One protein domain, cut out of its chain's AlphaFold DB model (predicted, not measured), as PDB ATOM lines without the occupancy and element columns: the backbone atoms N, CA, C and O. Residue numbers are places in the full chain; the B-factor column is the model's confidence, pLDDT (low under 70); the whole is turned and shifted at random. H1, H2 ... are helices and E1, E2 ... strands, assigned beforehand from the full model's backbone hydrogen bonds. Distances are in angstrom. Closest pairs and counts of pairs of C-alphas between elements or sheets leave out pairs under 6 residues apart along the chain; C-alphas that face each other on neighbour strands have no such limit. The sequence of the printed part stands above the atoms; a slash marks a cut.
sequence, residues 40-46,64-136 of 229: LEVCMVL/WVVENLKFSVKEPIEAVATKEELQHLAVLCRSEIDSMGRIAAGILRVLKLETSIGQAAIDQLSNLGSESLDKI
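Overview. This is residues 40 to 46 and 64 to 136 of the 229 residues of an uncharacterized protein of Kingdonia uniflora (UniProt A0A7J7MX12). This is an open, V-like frame with no core: a two-stranded ribbon, E1 and E2, makes one arm, the long helix H1 makes the other, and the link of residues 74 to 82 joins them at the corner. At the far end of H1 the short helix H2 folds back as a helical hairpin, and a further stretch leads to the small helix H3, which stands free. The printed part has 80 residues, with two named strands and three named helices in the order E1, E2, H1, H2, H3; the sheet's order is E1 - E2, antiparallel, and the class is mixed, helices and strands. The whole is extended, with a radius of gyration of the C-alphas of 21.9 A, and its outline is flat, with spans of 56 by 48 by 24 A.

Along the chain. Find C-alpha 40 at (152.209, 236.245, 133.571); from there strand E1, residues 40 to 46, runs 19.8 A. After the cut, strand E2, residues 64 to 73, spans 26.2 A and bends by 55 degrees at residue 67. Look next at C-alpha 83, at (126.001, 228.340, 150.971), where helix H1, residues 83 to 113, sets out on its 45.4 A. Helix H2, residues 117 to 126, covers 14.4 A, and helix H3, residues 133 to 136, covers 5.3 A and ends at C-alpha 136, (144.921, 259.081, 150.539).

Arrangement. Begin with E1 and E2, antiparallel neighbours at 166 degrees between their directions. N 43 and O 68, 2.8 A apart, and N 70 and O 41, 2.8 A apart, are within hydrogen-bond range. E1 is apart from H1. Go on to residues 108 to 112 of H1, the part that touches H2; the closest C-alphas are those of Leu 111 and Gly 118, 4.1 A apart. H1 and H2, a helical hairpin, run opposite ways at a steep tilt of 37 degrees, only just past shallow. H3 is apart from H1 and from H2, and E2 is apart from H2 and from H3. In H1 and H2 every O i to N i+4 pair is within hydrogen-bond range; H3, with 4 residues, is too short for such a pair.

Size, cuts and confidence. The two C-alphas farthest apart are those of Glu 75 and Thr 115, 57.3 A. Residues 47 to 63 are not printed, and C-alphas 46 and 64 are 4.8 A apart across the cut between E1 and E2. Of the links that are printed whole, H1 to H2 is tight, and E2 to H1 and H2 to H3 are short. Residues 74 to 106, of which 83 to 106 belong to H1, stand free. The mean pLDDT of the printed part is 80.5; look for values under 70 at residues 74 to 78 and 128 to 136.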
ATOM      1  N   LEU A  40     151.295 235.422 132.788       70.25
ATOM      2  CA  LEU A  40     152.209 236.245 133.571       70.25
ATOM      3  C   LEU A  40     153.324 236.763 132.660       70.25
ATOM      4  O   LEU A  40     154.057 235.978 132.065       70.25
ATOM      5  N   GLU A  41     153.459 238.078 132.563       73.62
ATOM      6  CA  GLU A  41     154.542 238.735 131.835       73.62
ATOM      7  C   GLU A  41     155.363 239.570 132.819       73.62
ATOM      8  O   GLU A  41     154.835 240.478 133.462       73.62
ATOM      9  N   VAL A  42     156.648 239.234 132.947       72.88
ATOM     10  CA  VAL A  42     157.622 239.957 133.772       72.88
ATOM     11  C   VAL A  42     158.626 240.610 132.829       72.88
ATOM     12  O   VAL A  42     159.320 239.918 132.085       72.88
ATOM     13  N   CYS A  43     158.695 241.936 132.836       74.88
ATOM     14  CA  CYS A  43     159.698 242.699 132.106       74.88
ATOM     15  C   CYS A  43     160.800 243.104 133.083       74.88
ATOM     16  O   CYS A  43     160.518 243.762 134.082       74.88
ATOM     17  N   MET A  44     162.032 242.680 132.811       77.94
ATOM     18  CA  MET A  44     163.205 243.014 133.615       77.94
ATOM     19  C   MET A  44     164.143 243.888 132.790       77.94
ATOM     20  O   MET A  44     164.397 243.590 131.620       77.94
ATOM     21  N   VAL A  45     164.661 244.936 133.414       74.50
ATOM     22  CA  VAL A  45     165.645 245.855 132.845       74.50
ATOM     23  C   VAL A  45     166.879 245.879 133.734       74.50
ATOM     24  O   VAL A  45     166.819 245.547 134.916       74.50
ATOM     25  N   LEU A  46     168.019 246.220 133.148       77.50
ATOM     26  CA  LEU A  46     169.257 246.390 133.898       77.50
ATOM     27  C   LEU A  46     169.150 247.653 134.756       77.50
ATOM     28  O   LEU A  46     168.714 248.687 134.254       77.50
ATOM     29  N   TRP A  64     169.337 243.031 137.933       75.75
ATOM     30  CA  TRP A  64     168.123 243.054 137.118       75.75
ATOM     31  C   TRP A  64     166.965 243.556 137.973       75.75
ATOM     32  O   TRP A  64     166.581 242.911 138.947       75.75
ATOM     33  N   VAL A  65     166.361 244.670 137.572       75.44
ATOM     34  CA  VAL A  65     165.181 245.233 138.229       75.44
ATOM     35  C   VAL A  65     163.944 244.888 137.406       75.44
ATOM     36  O   VAL A  65     163.942 244.968 136.177       75.44
ATOM     37  N   VAL A  66     162.868 244.481 138.078       76.38
ATOM     38  CA  VAL A  66     161.569 244.266 137.429       76.38
ATOM     39  C   VAL A  66     160.963 245.631 137.101       76.38
ATOM     40  O   VAL A  66     160.600 246.377 138.002       76.38
ATOM     41  N   GLU A  67     160.840 245.947 135.814       75.00
ATOM     42  CA  GLU A  67     160.220 247.184 135.331       75.00
ATOM     43  C   GLU A  67     158.694 247.075 135.368       75.00
ATOM     44  O   GLU A  67     158.000 247.959 135.858       75.00
ATOM     45  N   ASN A  68     158.159 245.966 134.844       72.38
ATOM     46  CA  ASN A  68     156.724 245.779 134.679       72.38
ATOM     47  C   ASN A  68     156.318 244.337 134.981       72.38
ATOM     48  O   ASN A  68     156.929 243.387 134.491       72.38
ATOM     49  N   LEU A  69     155.229 244.182 135.733       78.50
ATOM     50  CA  LEU A  69     154.570 242.906 135.999       78.50
ATOM     51  C   LEU A  69     153.133 242.976 135.484       78.50
ATOM     52  O   LEU A  69     152.337 243.778 135.970       78.50
ATOM     53  N   LYS A  70     152.779 242.130 134.514       76.62
ATOM     54  CA  LYS A  70     151.414 242.037 133.984       76.62
ATOM     55  C   LYS A  70     150.852 240.642 134.210       76.62
ATOM     56  O   LYS A  70     151.355 239.659 133.671       76.62
ATOM     57  N   PHE A  71     149.762 240.593 134.961       76.38
ATOM     58  CA  PHE A  71     148.935 239.410 135.151       76.38
ATOM     59  C   PHE A  71     147.665 239.565 134.314       76.38
ATOM     60  O   PHE A  71     146.972 240.576 134.421       76.38
ATOM     61  N   SER A  72     147.352 238.589 133.467       72.44
ATOM     62  CA  SER A  72     146.099 238.585 132.717       72.44
ATOM     63  C   SER A  72     145.482 237.198 132.650       72.44
ATOM     64  O   SER A  72     146.157 236.199 132.422       72.44
ATOM     65  N   VAL A  73     144.165 237.147 132.822       76.12
ATOM     66  CA  VAL A  73     143.356 235.941 132.642       76.12
ATOM     67  C   VAL A  73     142.375 236.256 131.527       76.12
ATOM     68  O   VAL A  73     141.647 237.244 131.599       76.12
ATOM     69  N   LYS A  74     142.433 235.487 130.437       69.00
ATOM     70  CA  LYS A  74     141.607 235.733 129.241       69.00
ATOM     71  C   LYS A  74     140.215 235.113 129.331       69.00
ATOM     72  O   LYS A  74     139.351 235.470 128.538       69.00
ATOM     73  N   GLU A  75     140.008 234.204 130.275       68.25
ATOM     74  CA  GLU A  75     138.744 233.503 130.480       68.25
ATOM     75  C   GLU A  75     138.078 233.963 131.788       68.25
ATOM     76  O   GLU A  75     138.779 234.351 132.726       68.25
ATOM     77  N   PRO A  76     136.735 233.976 131.860       64.94
ATOM     78  CA  PRO A  76     136.026 234.350 133.078       64.94
ATOM     79  C   PRO A  76     136.363 233.375 134.214       64.94
ATOM     80  O   PRO A  76     136.227 232.164 134.069       64.94
ATOM     81  N   ILE A  77     136.808 233.913 135.353       68.31
ATOM     82  CA  ILE A  77     137.082 233.128 136.560       68.31
ATOM     83  C   ILE A  77     135.739 232.819 137.225       68.31
ATOM     84  O   ILE A  77     135.110 233.708 137.800       68.31
ATOM     85  N   GLU A  78     135.292 231.569 137.141       66.12
ATOM     86  CA  GLU A  78     134.088 231.106 137.827       66.12
ATOM     87  C   GLU A  78     134.465 230.566 139.214       66.12
ATOM     88  O   GLU A  78     135.100 229.521 139.347       66.12
ATOM     89  N   ALA A  79     134.106 231.308 140.262       71.62
ATOM     90  CA  ALA A  79     134.256 230.871 141.644       71.62
ATOM     91  C   ALA A  79     132.904 230.363 142.153       71.62
ATOM     92  O   ALA A  79     131.980 231.146 142.376       71.62
ATOM     93  N   VAL A  80     132.787 229.049 142.334       73.19
ATOM     94  CA  VAL A  80     131.598 228.428 142.927       73.19
ATOM     95  C   VAL A  80     131.836 228.283 144.425       73.19
ATOM     96  O   VAL A  80     132.745 227.568 144.837       73.19
ATOM     97  N   ALA A  81     131.027 228.968 145.230       82.31
ATOM     98  CA  ALA A  81     131.014 228.825 146.682       82.31
ATOM     99  C   ALA A  81     129.698 228.185 147.123       82.31
ATOM    100  O   ALA A  81     128.618 228.551 146.649       82.31
ATOM    101  N   THR A  82     129.779 227.237 148.049       88.75
ATOM    102  CA  THR A  82     128.597 226.668 148.696       88.75
ATOM    103  C   THR A  82     127.988 227.670 149.679       88.75
ATOM    104  O   THR A  82     128.641 228.605 150.158       88.75
ATOM    105  N   LYS A  83     126.704 227.488 150.004       91.19
ATOM    106  CA  LYS A  83     126.001 228.340 150.971       91.19
ATOM    107  C   LYS A  83     126.702 228.315 152.331       91.19
ATOM    108  O   LYS A  83     126.828 229.353 152.974       91.19
ATOM    109  N   GLU A  84     127.158 227.142 152.748       91.88
ATOM    110  CA  GLU A  84     127.839 226.896 154.013       91.88
ATOM    111  C   GLU A  84     129.187 227.632 154.070       91.88
ATOM    112  O   GLU A  84     129.499 228.262 155.081       91.88
ATOM    113  N   GLU A  85     129.951 227.642 152.972       87.94
ATOM    114  CA  GLU A  85     131.213 228.389 152.868       87.94
ATOM    115  C   GLU A  85     130.995 229.902 152.935       87.94
ATOM    116  O   GLU A  85     131.713 230.597 153.656       87.94
ATOM    117  N   LEU A  86     129.976 230.423 152.244       88.56
ATOM    118  CA  LEU A  86     129.657 231.851 152.287       88.56
ATOM    119  C   LEU A  86     129.160 232.279 153.676       88.56
ATOM    120  O   LEU A  86     129.507 233.357 154.160       88.56
ATOM    121  N   GLN A  87     128.385 231.426 154.350       91.25
ATOM    122  CA  GLN A  87     127.962 231.656 155.732       91.25
ATOM    123  C   GLN A  87     129.150 231.656 156.695       91.25
ATOM    124  O   GLN A  87     129.243 232.540 157.548       91.25
ATOM    125  N   HIS A  88     130.078 230.713 156.545       92.44
ATOM    126  CA  HIS A  88     131.295 230.672 157.347       92.44
ATOM    127  C   HIS A  88     132.167 231.916 157.117       92.44
ATOM    128  O   HIS A  88     132.635 232.527 158.078       92.44
ATOM    129  N   LEU A  89     132.319 232.356 155.863       91.31
ATOM    130  CA  LEU A  89     133.024 233.594 155.533       91.31
ATOM    131  C   LEU A  89     132.353 234.817 156.171       91.31
ATOM    132  O   LEU A  89     133.038 235.658 156.743       91.31
ATOM    133  N   ALA A  90     131.021 234.897 156.153       91.25
ATOM    134  CA  ALA A  90     130.296 235.986 156.803       91.25
ATOM    135  C   ALA A  90     130.526 236.020 158.326       91.25
ATOM    136  O   ALA A  90     130.658 237.100 158.909       91.25
ATOM    137  N   VAL A  91     130.606 234.851 158.974       94.12
ATOM    138  CA  VAL A  91     130.960 234.745 160.398       94.12
ATOM    139  C   VAL A  91     132.393 235.221 160.637       94.12
ATOM    140  O   VAL A  91     132.611 236.003 161.564       94.12
ATOM    141  N   LEU A  92     133.346 234.825 159.787       94.50
ATOM    142  CA  LEU A  92     134.735 235.288 159.871       94.50
ATOM    143  C   LEU A  92     134.830 236.808 159.711       94.50
ATOM    144  O   LEU A  92     135.360 237.468 160.602       94.50
ATOM    145  N   CYS A  93     134.235 237.381 158.663       93.44
ATOM    146  CA  CYS A  93     134.225 238.828 158.447       93.44
ATOM    147  C   CYS A  93     133.606 239.576 159.633       93.44
ATOM    148  O   CYS A  93     134.141 240.588 160.076       93.44
ATOM    149  N   ARG A  94     132.502 239.065 160.195       94.94
ATOM    150  CA  ARG A  94     131.898 239.652 161.396       94.94
ATOM    151  C   ARG A  94     132.851 239.594 162.589       94.94
ATOM    152  O   ARG A  94     132.954 240.578 163.313       94.94
ATOM    153  N   SER A  95     133.525 238.465 162.798       93.31
ATOM    154  CA  SER A  95     134.477 238.308 163.900       93.31
ATOM    155  C   SER A  95     135.700 239.219 163.756       93.31
ATOM    156  O   SER A  95     136.185 239.754 164.749       93.31
ATOM    157  N   GLU A  96     136.151 239.457 162.525       94.81
ATOM    158  CA  GLU A  96     137.266 240.353 162.231       94.81
ATOM    159  C   GLU A  96     136.883 241.815 162.471       94.81
ATOM    160  O   GLU A  96     137.593 242.524 163.183       94.81
ATOM    161  N   ILE A  97     135.706 242.239 161.997       94.94
ATOM    162  CA  ILE A  97     135.169 243.582 162.265       94.94
ATOM    163  C   ILE A  97     134.981 243.806 163.772       94.94
ATOM    164  O   ILE A  97     135.346 244.862 164.289       94.94
ATOM    165  N   ASP A  98     134.452 242.819 164.498       95.00
ATOM    166  CA  ASP A  98     134.298 242.896 165.955       95.00
ATOM    167  C   ASP A  98     135.652 243.012 166.677       95.00
ATOM    168  O   ASP A  98     135.817 243.826 167.590       95.00
ATOM    169  N   SER A  99     136.650 242.238 166.243       96.31
ATOM    170  CA  SER A  99     138.013 242.303 166.776       96.31
ATOM    171  C   SER A  99     138.648 243.675 166.539       96.31
ATOM    172  O   SER A  99     139.132 244.305 167.482       96.31
ATOM    173  N   MET A 100     138.571 244.194 165.309       95.94
ATOM    174  CA  MET A 100     139.035 245.541 164.970       95.94
ATOM    175  C   MET A 100     138.329 246.605 165.817       95.94
ATOM    176  O   MET A 100     138.984 247.513 166.328       95.94
ATOM    177  N   GLY A 101     137.017 246.466 166.034       93.06
ATOM    178  CA  GLY A 101     136.241 247.350 166.902       93.06
ATOM    179  C   GLY A 101     136.740 247.345 168.350       93.06
ATOM    180  O   GLY A 101     136.922 248.408 168.947       93.06
ATOM    181  N   ARG A 102     137.039 246.166 168.908       92.31
ATOM    182  CA  ARG A 102     137.615 246.037 170.258       92.31
ATOM    183  C   ARG A 102     139.025 246.617 170.355       92.31
ATOM    184  O   ARG A 102     139.326 247.283 171.346       92.31
ATOM    185  N   ILE A 103     139.863 246.415 169.340       95.06
ATOM    186  CA  ILE A 103     141.209 247.002 169.269       95.06
ATOM    187  C   ILE A 103     141.117 248.531 169.216       95.06
ATOM    188  O   ILE A 103     141.743 249.208 170.031       95.06
ATOM    189  N   ALA A 104     140.285 249.080 168.327       93.25
ATOM    190  CA  ALA A 104     140.082 250.520 168.200       93.25
ATOM    191  C   ALA A 104     139.554 251.141 169.504       93.25
ATOM    192  O   ALA A 104     140.066 252.164 169.957       93.25
ATOM    193  N   ALA A 105     138.587 250.493 170.161       89.75
ATOM    194  CA  ALA A 105     138.081 250.928 171.461       89.75
ATOM    195  C   ALA A 105     139.165 250.892 172.553       89.75
ATOM    196  O   ALA A 105     139.221 251.789 173.396       89.75
ATOM    197  N   GLY A 106     140.038 249.880 172.533       92.19
ATOM    198  CA  GLY A 106     141.197 249.785 173.418       92.19
ATOM    199  C   GLY A 106     142.173 250.944 173.221       92.19
ATOM    200  O   GLY A 106     142.513 251.621 174.189       92.19
ATOM    201  N   ILE A 107     142.553 251.224 171.973       91.38
ATOM    202  CA  ILE A 107     143.438 252.345 171.617       91.38
ATOM    203  C   ILE A 107     142.812 253.676 172.042       91.38
ATOM    204  O   ILE A 107     143.457 254.460 172.729       91.38
ATOM    205  N   LEU A 108     141.536 253.912 171.721       87.50
ATOM    206  CA  LEU A 108     140.827 255.129 172.127       87.50
ATOM    207  C   LEU A 108     140.779 255.291 173.647       87.50
ATOM    208  O   LEU A 108     140.917 256.404 174.147       87.50
ATOM    209  N   ARG A 109     140.600 254.198 174.401       86.25
ATOM    210  CA  ARG A 109     140.631 254.245 175.868       86.25
ATOM    211  C   ARG A 109     142.017 254.622 176.389       86.25
ATOM    212  O   ARG A 109     142.083 255.402 177.329       86.25
ATOM    213  N   VAL A 110     143.092 254.111 175.789       89.50
ATOM    214  CA  VAL A 110     144.471 254.486 176.152       89.50
ATOM    215  C   VAL A 110     144.735 255.955 175.831       89.50
ATOM    216  O   VAL A 110     145.183 256.686 176.706       89.50
ATOM    217  N   LEU A 111     144.378 256.414 174.630       86.94
ATOM    218  CA  LEU A 111     144.536 257.817 174.241       86.94
ATOM    219  C   LEU A 111     143.740 258.749 175.166       86.94
ATOM    220  O   LEU A 111     144.246 259.780 175.578       86.94
ATOM    221  N   LYS A 112     142.531 258.371 175.595       84.88
ATOM    222  CA  LYS A 112     141.753 259.174 176.556       84.88
ATOM    223  C   LYS A 112     142.436 259.367 177.915       84.88
ATOM    224  O   LYS A 112     142.116 260.332 178.600       84.88
ATOM    225  N   LEU A 113     143.343 258.474 178.318       85.50
ATOM    226  CA  LEU A 113     144.105 258.621 179.565       85.50
ATOM    227  C   LEU A 113     145.244 259.645 179.427       85.50
ATOM    228  O   LEU A 113     145.661 260.229 180.425       85.50
ATOM    229  N   GLU A 114     145.729 259.901 178.209       81.31
ATOM    230  CA  GLU A 114     146.753 260.909 177.928       81.31
ATOM    231  C   GLU A 114     146.099 262.250 177.552       81.31
ATOM    232  O   GLU A 114     145.770 262.509 176.398       81.31
ATOM    233  N   THR A 115     145.912 263.139 178.531       72.94
ATOM    234  CA  THR A 115     145.077 264.349 178.389       72.94
ATOM    235  C   THR A 115     145.534 265.330 177.297       72.94
ATOM    236  O   THR A 115     144.695 265.982 176.686       72.94
ATOM    237  N   SER A 116     146.841 265.464 177.029       74.88
ATOM    238  CA  SER A 116     147.366 266.436 176.049       74.88
ATOM    239  C   SER A 116     147.665 265.827 174.675       74.88
ATOM    240  O   SER A 116     147.279 266.387 173.653       74.88
ATOM    241  N   ILE A 117     148.345 264.680 174.642       80.62
ATOM    242  CA  ILE A 117     148.754 263.992 173.405       80.62
ATOM    243  C   ILE A 117     147.607 263.148 172.852       80.62
ATOM    244  O   ILE A 117     147.342 263.150 171.648       80.62
ATOM    245  N   GLY A 118     146.884 262.470 173.737       84.88
ATOM    246  CA  GLY A 118     145.787 261.601 173.362       84.88
ATOM    247  C   GLY A 118     144.560 262.353 172.864       84.88
ATOM    248  O   GLY A 118     143.943 261.896 171.907       84.88
ATOM    249  N   GLN A 119     144.251 263.538 173.407       84.88
ATOM    250  CA  GLN A 119     143.161 264.368 172.879       84.88
ATOM    251  C   GLN A 119     143.451 264.842 171.447       84.88
ATOM    252  O   GLN A 119     142.609 264.669 170.570       84.88
ATOM    253  N   ALA A 120     144.666 265.334 171.175       83.25
ATOM    254  CA  ALA A 120     145.069 265.725 169.823       83.25
ATOM    255  C   ALA A 120     145.025 264.539 168.838       83.25
ATOM    256  O   ALA A 120     144.576 264.689 167.704       83.25
ATOM    257  N   ALA A 121     145.449 263.346 169.271       83.75
ATOM    258  CA  ALA A 121     145.362 262.134 168.461       83.75
ATOM    259  C   ALA A 121     143.906 261.711 168.196       83.75
ATOM    260  O   ALA A 121     143.573 261.350 167.070       83.75
ATOM    261  N   ILE A 122     143.022 261.784 169.198       87.00
ATOM    262  CA  ILE A 122     141.590 261.485 169.046       87.00
ATOM    263  C   ILE A 122     140.936 262.449 168.053       87.00
ATOM    264  O   ILE A 122     140.182 261.999 167.192       87.00
ATOM    265  N   ASP A 123     141.259 263.740 168.124       84.62
ATOM    266  CA  ASP A 123     140.729 264.743 167.198       84.62
ATOM    267  C   ASP A 123     141.163 264.435 165.753       84.62
ATOM    268  O   ASP A 123     140.335 264.441 164.843       84.62
ATOM    269  N   GLN A 124     142.427 264.052 165.532       83.62
ATOM    270  CA  GLN A 124     142.910 263.605 164.216       83.62
ATOM    271  C   GLN A 124     142.199 262.333 163.730       83.62
ATOM    272  O   GLN A 124     141.780 262.263 162.575       83.62
ATOM    273  N   LEU A 125     142.014 261.341 164.608       81.62
ATOM    274  CA  LEU A 125     141.306 260.099 164.282       81.62
ATOM    275  C   LEU A 125     139.833 260.350 163.933       81.62
ATOM    276  O   LEU A 125     139.287 259.678 163.060       81.62
ATOM    277  N   SER A 126     139.192 261.323 164.582       78.94
ATOM    278  CA  SER A 126     137.794 261.684 164.325       78.94
ATOM    279  C   SER A 126     137.572 262.265 162.920       78.94
ATOM    280  O   SER A 126     136.503 262.075 162.342       78.94
ATOM    281  N   ASN A 127     138.611 262.866 162.329       74.12
ATOM    282  CA  ASN A 127     138.577 263.469 160.995       74.12
ATOM    283  C   ASN A 127     138.939 262.487 159.857       74.12
ATOM    284  O   ASN A 127     138.793 262.821 158.678       74.12
ATOM    285  N   LEU A 128     139.353 261.247 160.170       69.25
ATOM    286  CA  LEU A 128     139.709 260.224 159.168       69.25
ATOM    287  C   LEU A 128     138.524 259.768 158.296       69.25
ATOM    288  O   LEU A 128     138.733 259.207 157.225       69.25
ATOM    289  N   GLY A 129     137.281 260.007 158.724       60.91
ATOM    290  CA  GLY A 129     136.083 259.682 157.942       60.91
ATOM    291  C   GLY A 129     135.560 260.825 157.070       60.91
ATOM    292  O   GLY A 129     134.911 260.562 156.062       60.91
ATOM    293  N   SER A 130     135.828 262.082 157.439       61.97
ATOM    294  CA  SER A 130     135.266 263.266 156.775       61.97
ATOM    295  C   SER A 130     136.200 263.907 155.748       61.97
ATOM    296  O   SER A 130     135.708 264.571 154.842       61.97
ATOM    297  N   GLU A 131     137.521 263.710 155.856       59.69
ATOM    298  CA  GLU A 131     138.503 264.437 155.024       59.69
ATOM    299  C   GLU A 131     139.513 263.546 154.271       59.69
ATOM    300  O   GLU A 131     140.309 264.052 153.479       59.69
ATOM    301  N   SER A 132     139.536 262.228 154.510       57.03
ATOM    302  CA  SER A 132     140.761 261.442 154.285       57.03
ATOM    303  C   SER A 132     140.754 260.456 153.118       57.03
ATOM    304  O   SER A 132     141.836 260.167 152.613       57.03
ATOM    305  N   LEU A 133     139.622 259.901 152.673       58.16
ATOM    306  CA  LEU A 133     139.705 258.854 151.641       58.16
ATOM    307  C   LEU A 133     140.126 259.417 150.274       58.16
ATOM    308  O   LEU A 133     140.980 258.821 149.624       58.16
ATOM    309  N   ASP A 134     139.663 260.611 149.895       54.22
ATOM    310  CA  ASP A 134     140.069 261.246 148.631       54.22
ATOM    311  C   ASP A 134     141.529 261.750 148.646       54.22
ATOM    312  O   ASP A 134     142.217 261.715 147.625       54.22
ATOM    313  N   LYS A 135     142.051 262.150 149.816       56.88
ATOM    314  CA  LYS A 135     143.448 262.602 149.994       56.88
ATOM    315  C   LYS A 135     144.468 261.467 150.103       56.88
ATOM    316  O   LYS A 135     145.643 261.685 149.826       56.88
ATOM    317  N   ILE A 136     144.044 260.262 150.492       55.06
ATOM    318  CA  ILE A 136     144.921 259.081 150.539       55.06
ATOM    319  C   ILE A 136     145.220 258.563 149.122       55.06
ATOM    320  O   ILE A 136     146.338 258.118 148.862       55.06
TER     321      ILE A 136